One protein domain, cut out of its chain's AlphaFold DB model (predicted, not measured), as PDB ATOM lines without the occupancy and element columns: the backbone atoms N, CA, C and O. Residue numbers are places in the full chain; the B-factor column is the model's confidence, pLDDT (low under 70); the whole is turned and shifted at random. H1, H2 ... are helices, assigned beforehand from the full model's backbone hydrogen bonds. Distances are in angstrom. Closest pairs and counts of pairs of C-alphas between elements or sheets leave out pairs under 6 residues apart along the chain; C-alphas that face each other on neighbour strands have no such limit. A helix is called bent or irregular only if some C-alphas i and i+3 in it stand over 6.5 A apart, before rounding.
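This is residues 6 to 54 of the 56 residues of the protein "DUF2384 domain-containing protein" of Mycobacterium kansasii 824 (UniProt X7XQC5). Three helices stand with their centres in a triangle: H3 and H1 run opposite ways along two sides of a small elongated body, and the short H2 sits at one end, by the last residues of H1 and the first of H3. At the other end, residues 6 to 13 cross from beside H3 to the first residue of H1. The printed part has 49 residues with three named helices, in the order H1, H2, H3, and no named strand; the class is all helix. The whole is compact, with a radius of gyration of the C-alphas of 10.2 A, and its C-alphas span 29 by 18 by 16 A.

The longest helix, H3, holds residues 43 to 54 and is 18.3 A long from first to last C-alpha. It begins at C-alpha 43 at (-26.007, -16.275, -40.885) and ends at C-alpha 54 at (-24.856, -2.794, -28.625). H3 is irregular, but only just: C-alphas 51 and 54 are 6.54 A apart, against about 5 A in a regular helix, and its line is a rough one. H1 holds residues 14 to 22 and measures 12.3 A, beginning at C-alpha 14 at (-36.327, -7.325, -28.046). H2 holds residues 33 to 38 and measures 8.6 A.

H3 is close to H1 but not clearly touching it, with 1 pair of C-alphas within 8 A. Their closest C-alphas, those of Leu 17 and Ile 50, are 7.6 A apart. The two helices run opposite ways at a steep tilt of 43 degrees. H3 and H2 are also close but not clearly touching; their closest C-alphas, those of Pro 33 and Val 46, are 6.4 A apart. These two run opposite ways at a shallow tilt of 21 degrees. H1 and H2 touch, with 5 pairs of C-alphas within 8 A, the closest being those of Met 21 and Pro 33 at 5.1 A. They run the same way at a steep tilt of 63 degrees. In H1 and H2 every O i to N i+4 pair is within hydrogen-bond range; in H3, 7 of 8 are.

The two C-alphas farthest apart in the domain, those of Gly 11 and Ala 39, are 29.1 A apart. The first and last printed C-alphas, those of Pro 6 and Gly 54, are 13.2 A apart. The printed part has no cut. The link from H1 to H2 is short, with 10 residues, and the link from H2 to H3 is tight, with 4 residues; no link is long. The mean pLDDT of the printed part is 94.0, and no printed residue is under 70.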
ATOM      1  N   PRO A   6     -26.485 -16.402 -29.694       94.00
ATOM      2  CA  PRO A   6     -25.288 -16.002 -28.948       94.00
ATOM      3  C   PRO A   6     -24.701 -14.648 -29.366       94.00
ATOM      4  O   PRO A   6     -23.851 -14.119 -28.658       94.00
ATOM      5  N   ALA A   7     -25.107 -14.098 -30.513       94.31
ATOM      6  CA  ALA A   7     -24.625 -12.809 -30.996       94.31
ATOM      7  C   ALA A   7     -25.355 -11.612 -30.369       94.31
ATOM      8  O   ALA A   7     -24.834 -10.504 -30.458       94.31
ATOM      9  N   ILE A   8     -26.528 -11.818 -29.755       92.75
ATOM     10  CA  ILE A   8     -27.348 -10.743 -29.178       92.75
ATOM     11  C   ILE A   8     -26.590 -10.087 -28.011       92.75
ATOM     12  O   ILE A   8     -26.314 -10.764 -27.014       92.75
ATOM     13  N   PRO A   9     -26.263  -8.783 -28.095       91.75
ATOM     14  CA  PRO A   9     -25.542  -8.094 -27.037       91.75
ATOM     15  C   PRO A   9     -26.328  -8.066 -25.719       91.75
ATOM     16  O   PRO A   9     -27.556  -7.906 -25.719       91.75
ATOM     17  N   PRO A  10     -25.640  -8.153 -24.567       89.00
ATOM     18  CA  PRO A  10     -26.269  -7.922 -23.275       89.00
ATOM     19  C   PRO A  10     -26.895  -6.524 -23.231       89.00
ATOM     20  O   PRO A  10     -26.233  -5.534 -23.528       89.00
ATOM     21  N   GLY A  11     -28.169  -6.439 -22.846       85.69
ATOM     22  CA  GLY A  11     -28.895  -5.167 -22.769       85.69
ATOM     23  C   GLY A  11     -29.604  -4.743 -24.061       85.69
ATOM     24  O   GLY A  11     -30.378  -3.788 -24.019       85.69
ATOM     25  N   SER A  12     -29.432  -5.461 -25.179       89.88
ATOM     26  CA  SER A  12     -30.279  -5.261 -26.359       89.88
ATOM     27  C   SER A  12     -31.729  -5.609 -26.033       89.88
ATOM     28  O   SER A  12     -32.038  -6.705 -25.560       89.88
ATOM     29  N   THR A  13     -32.639  -4.669 -26.286       90.19
ATOM     30  CA  THR A  13     -34.065  -4.919 -26.079       90.19
ATOM     31  C   THR A  13     -34.625  -5.757 -27.231       90.19
ATOM     32  O   THR A  13     -34.174  -5.611 -28.372       90.19
ATOM     33  N   PRO A  14     -35.653  -6.590 -26.980       90.88
ATOM     34  CA  PRO A  14     -36.327  -7.325 -28.046       90.88
ATOM     35  C   PRO A  14     -36.840  -6.419 -29.171       90.88
ATOM     36  O   PRO A  14     -36.797  -6.816 -30.326       90.88
ATOM     37  N   ALA A  15     -37.261  -5.190 -28.850       93.12
ATOM     38  CA  ALA A  15     -37.753  -4.229 -29.834       93.12
ATOM     39  C   ALA A  15     -36.662  -3.758 -30.811       93.12
ATOM     40  O   ALA A  15     -36.920  -3.648 -32.003       93.12
ATOM     41  N   VAL A  16     -35.437  -3.507 -30.335       91.69
ATOM     42  CA  VAL A  16     -34.321  -3.115 -31.218       91.69
ATOM     43  C   VAL A  16     -33.945  -4.263 -32.150       91.69
ATOM     44  O   VAL A  16     -33.745  -4.047 -33.344       91.69
ATOM     45  N   LEU A  17     -33.892  -5.486 -31.616       93.50
ATOM     46  CA  LEU A  17     -33.630  -6.671 -32.426       93.50
ATOM     47  C   LEU A  17     -34.737  -6.883 -33.466       93.50
ATOM     48  O   LEU A  17     -34.432  -7.141 -34.624       93.50
ATOM     49  N   ASP A  18     -36.002  -6.734 -33.078       95.38
ATOM     50  CA  ASP A  18     -37.151  -6.873 -33.973       95.38
ATOM     51  C   ASP A  18     -37.117  -5.863 -35.125       95.38
ATOM     52  O   ASP A  18     -37.229  -6.251 -36.290       95.38
ATOM     53  N   VAL A  19     -36.863  -4.587 -34.816       95.81
ATOM     54  CA  VAL A  19     -36.711  -3.530 -35.824       95.81
ATOM     55  C   VAL A  19     -35.574  -3.864 -36.783       95.81
ATOM     56  O   VAL A  19     -35.762  -3.787 -37.996       95.81
ATOM     57  N   PHE A  20     -34.413  -4.280 -36.271       95.12
ATOM     58  CA  PHE A  20     -33.290  -4.691 -37.111       95.12
ATOM     59  C   PHE A  20     -33.677  -5.856 -38.034       95.12
ATOM     60  O   PHE A  20     -33.477  -5.765 -39.244       95.12
ATOM     61  N   MET A  21     -34.287  -6.913 -37.488       96.44
ATOM     62  CA  MET A  21     -34.643  -8.130 -38.226       96.44
ATOM     63  C   MET A  21     -35.676  -7.897 -39.342       96.44
ATOM     64  O   MET A  21     -35.701  -8.678 -40.293       96.44
ATOM     65  N   HIS A  22     -36.472  -6.825 -39.260       97.94
ATOM     66  CA  HIS A  22     -37.514  -6.469 -40.234       97.94
ATOM     67  C   HIS A  22     -37.195  -5.239 -41.095       97.94
ATOM     68  O   HIS A  22     -38.016  -4.847 -41.925       97.94
ATOM     69  N   THR A  23     -36.024  -4.622 -40.935       96.94
ATOM     70  CA  THR A  23     -35.628  -3.465 -41.750       96.94
ATOM     71  C   THR A  23     -34.749  -3.921 -42.917       96.94
ATOM     72  O   THR A  23     -33.739  -4.583 -42.677       96.94
ATOM     73  N   PRO A  24     -35.085  -3.574 -44.174       97.31
ATOM     74  CA  PRO A  24     -34.230  -3.853 -45.322       97.31
ATOM     75  C   PRO A  24     -32.848  -3.211 -45.193       97.31
ATOM     76  O   PRO A  24     -32.751  -2.038 -44.824       97.31
ATOM     77  N   GLN A  25     -31.787  -3.949 -45.529       93.19
ATOM     78  CA  GLN A  25     -30.414  -3.435 -45.477       93.19
ATOM     79  C   GLN A  25     -29.675  -3.644 -46.803       93.19
ATOM     80  O   GLN A  25     -29.855  -4.682 -47.449       93.19
ATOM     81  N   PRO A  26     -28.819  -2.692 -47.218       94.12
ATOM     82  CA  PRO A  26     -28.006  -2.829 -48.427       94.12
ATOM     83  C   PRO A  26     -27.129  -4.085 -48.419       94.12
ATOM     84  O   PRO A  26     -27.025  -4.760 -49.438       94.12
ATOM     85  N   ASP A  27     -26.571  -4.436 -47.261       94.38
ATOM     86  CA  ASP A  27     -25.686  -5.590 -47.061       94.38
ATOM     87  C   ASP A  27     -26.381  -6.953 -47.243       94.38
ATOM     88  O   ASP A  27     -25.714  -7.981 -47.343       94.38
ATOM     89  N   PHE A  28     -27.716  -6.968 -47.323       95.12
ATOM     90  CA  PHE A  28     -28.534  -8.155 -47.599       95.12
ATOM     91  C   PHE A  28     -29.186  -8.108 -48.990       95.12
ATOM     92  O   PHE A  28     -30.261  -8.677 -49.201       95.12
ATOM     93  N   ASP A  29     -28.577  -7.395 -49.939       94.31
ATOM     94  CA  ASP A  29     -29.129  -7.137 -51.276       94.31
ATOM     95  C   ASP A  29     -30.481  -6.401 -51.226       94.31
ATOM     96  O   ASP A  29     -31.390  -6.666 -52.014       94.31
ATOM     97  N   GLY A  30     -30.649  -5.497 -50.255       95.62
ATOM     98  CA  GLY A  30     -31.895  -4.754 -50.051       95.62
ATOM     99  C   GLY A  30     -33.022  -5.571 -49.414       95.62
ATOM    100  O   GLY A  30     -34.162  -5.114 -49.402       95.62
ATOM    101  N   ARG A  31     -32.725  -6.761 -48.882       97.25
ATOM    102  CA  ARG A  31     -33.662  -7.578 -48.101       97.25
ATOM    103  C   ARG A  31     -33.535  -7.300 -46.609       97.25
ATOM    104  O   ARG A  31     -32.568  -6.703 -46.138       97.25
ATOM    105  N   THR A  32     -34.516  -7.757 -45.846       98.06
ATOM    106  CA  THR A  32     -34.417  -7.849 -44.386       98.06
ATOM    107  C   THR A  32     -33.476  -8.992 -43.972       98.06
ATOM    108  O   THR A  32     -33.313  -9.961 -44.724       98.06
ATOM    109  N   PRO A  33     -32.901  -8.956 -42.753       97.81
ATOM    110  CA  PRO A  33     -32.185 -10.104 -42.196       97.81
ATOM    111  C   PRO A  33     -32.986 -11.412 -42.238       97.81
ATOM    112  O   PRO A  33     -32.423 -12.470 -42.521       97.81
ATOM    113  N   ILE A  34     -34.299 -11.362 -41.982       97.56
ATOM    114  CA  ILE A  34     -35.171 -12.546 -42.029       97.56
ATOM    115  C   ILE A  34     -35.238 -13.118 -43.443       97.56
ATOM    116  O   ILE A  34     -35.039 -14.318 -43.624       97.56
ATOM    117  N   GLU A  35     -35.488 -12.283 -44.449       98.19
ATOM    118  CA  GLU A  35     -35.563 -12.714 -45.850       98.19
ATOM    119  C   GLU A  35     -34.219 -13.240 -46.365       98.19
ATOM    120  O   GLU A  35     -34.183 -14.210 -47.127       98.19
ATOM    121  N   HIS A  36     -33.107 -12.641 -45.934       96.81
ATOM    122  CA  HIS A  36     -31.762 -13.138 -46.230       96.81
ATOM    123  C   HIS A  36     -31.558 -14.551 -45.683       96.81
ATOM    124  O   HIS A  36     -31.189 -15.453 -46.436       96.81
ATOM    125  N   LEU A  37     -31.868 -14.772 -44.403       95.62
ATOM    126  CA  LEU A  37     -31.758 -16.086 -43.761       95.62
ATOM    127  C   LEU A  37     -32.716 -17.116 -44.376       95.62
ATOM    128  O   LEU A  37     -32.320 -18.256 -44.615       95.62
ATOM    129  N   ALA A  38     -33.959 -16.725 -44.665       96.56
ATOM    130  CA  ALA A  38     -34.970 -17.599 -45.261       96.56
ATOM    131  C   ALA A  38     -34.574 -18.088 -46.663       96.56
ATOM    132  O   ALA A  38     -34.916 -19.203 -47.048       96.56
ATOM    133  N   ALA A  39     -33.809 -17.285 -47.404       96.62
ATOM    134  CA  ALA A  39     -33.257 -17.653 -48.703       96.62
ATOM    135  C   ALA A  39     -31.958 -18.486 -48.621       96.62
ATOM    136  O   ALA A  39     -31.346 -18.750 -49.653       96.62
ATOM    137  N   GLY A  40     -31.512 -18.878 -47.421       95.25
ATOM    138  CA  GLY A  40     -30.253 -19.603 -47.218       95.25
ATOM    139  C   GLY A  40     -29.006 -18.712 -47.208       95.25
ATOM    140  O   GLY A  40     -27.904 -19.205 -47.437       95.25
ATOM    141  N   GLY A  41     -29.170 -17.409 -46.969       94.19
ATOM    142  CA  GLY A  41     -28.076 -16.452 -46.846       94.19
ATOM    143  C   GLY A  41     -27.187 -16.688 -45.618       94.19
ATOM    144  O   GLY A  41     -27.553 -17.386 -44.670       94.19
ATOM    145  N   ASP A  42     -25.995 -16.088 -45.633       94.75
ATOM    146  CA  ASP A  42     -24.991 -16.260 -44.582       94.75
ATOM    147  C   ASP A  42     -25.455 -15.710 -43.219       94.75
ATOM    148  O   ASP A  42     -25.615 -14.501 -43.024       94.75
ATOM    149  N   ALA A  43     -25.626 -16.612 -42.251       94.94
ATOM    150  CA  ALA A  43     -26.007 -16.275 -40.885       94.94
ATOM    151  C   ALA A  43     -24.879 -15.609 -40.078       94.94
ATOM    152  O   ALA A  43     -25.160 -14.933 -39.086       94.94
ATOM    153  N   SER A  44     -23.615 -15.780 -40.472       96.25
ATOM    154  CA  SER A  44     -22.471 -15.150 -39.810       96.25
ATOM    155  C   SER A  44     -22.433 -13.637 -40.047       96.25
ATOM    156  O   SER A  44     -22.089 -12.889 -39.128       96.25
ATOM    157  N   LEU A  45     -22.891 -13.192 -41.223       95.25
ATOM    158  CA  LEU A  45     -23.077 -11.784 -41.564       95.25
ATOM    159  C   LEU A  45     -24.133 -11.139 -40.660       95.25
ATOM    160  O   LEU A  45     -23.854 -10.144 -39.992       95.25
ATOM    161  N   VAL A  46     -25.316 -11.756 -40.557       96.19
ATOM    162  CA  VAL A  46     -26.395 -11.277 -39.673       96.19
ATOM    163  C   VAL A  46     -25.937 -11.254 -38.210       96.19
ATOM    164  O   VAL A  46     -26.148 -10.266 -37.512       96.19
ATOM    165  N   ALA A  47     -25.248 -12.302 -37.748       95.75
ATOM    166  CA  ALA A  47     -24.668 -12.345 -36.405       95.75
ATOM    167  C   ALA A  47     -23.629 -11.232 -36.164       95.75
ATOM    168  O   ALA A  47     -23.478 -10.771 -35.034       95.75
ATOM    169  N   GLY A  48     -22.905 -10.804 -37.203       94.81
ATOM    170  CA  GLY A  48     -21.996  -9.658 -37.159       94.81
ATOM    171  C   GLY A  48     -22.730  -8.366 -36.828       94.81
ATOM    172  O   GLY A  48     -22.430  -7.742 -35.814       94.81
ATOM    173  N   PHE A  49     -23.755  -8.039 -37.611       94.31
ATOM    174  CA  PHE A  49     -24.573  -6.850 -37.375       94.31
ATOM    175  C   PHE A  49     -25.261  -6.862 -36.009       94.31
ATOM    176  O   PHE A  49     -25.272  -5.843 -35.324       94.31
ATOM    177  N   ILE A  50     -25.782  -8.014 -35.574       94.62
ATOM    178  CA  ILE A  50     -26.405  -8.141 -34.250       94.62
ATOM    179  C   ILE A  50     -25.403  -7.808 -33.138       94.62
ATOM    180  O   ILE A  50     -25.756  -7.068 -32.221       94.62
ATOM    181  N   ARG A  51     -24.153  -8.286 -33.225       93.75
ATOM    182  CA  ARG A  51     -23.102  -7.951 -32.245       93.75
ATOM    183  C   ARG A  51     -22.831  -6.449 -32.166       93.75
ATOM    184  O   ARG A  51     -22.538  -5.942 -31.085       93.75
ATOM    185  N   ASP A  52     -22.961  -5.743 -33.284       91.12
ATOM    186  CA  ASP A  52     -22.708  -4.305 -33.361       91.12
ATOM    187  C   ASP A  52     -23.892  -3.438 -32.891       91.12
ATOM    188  O   ASP A  52     -23.694  -2.256 -32.605       91.12
ATOM    189  N   LEU A  53     -25.096  -4.005 -32.705       87.19
ATOM    190  CA  LEU A  53     -26.263  -3.267 -32.189       87.19
ATOM    191  C   LEU A  53     -26.026  -2.656 -30.799       87.19
ATOM    192  O   LEU A  53     -26.622  -1.636 -30.473       87.19
ATOM    193  N   GLY A  54     -25.178  -3.272 -29.974       73.06
ATOM    194  CA  GLY A  54     -24.856  -2.794 -28.625       73.06
ATOM    195  C   GLY A  54     -23.712  -1.779 -28.570       73.06
ATOM    196  O   GLY A  54     -23.275  -1.426 -27.477       73.06
TER     197      GLY A  54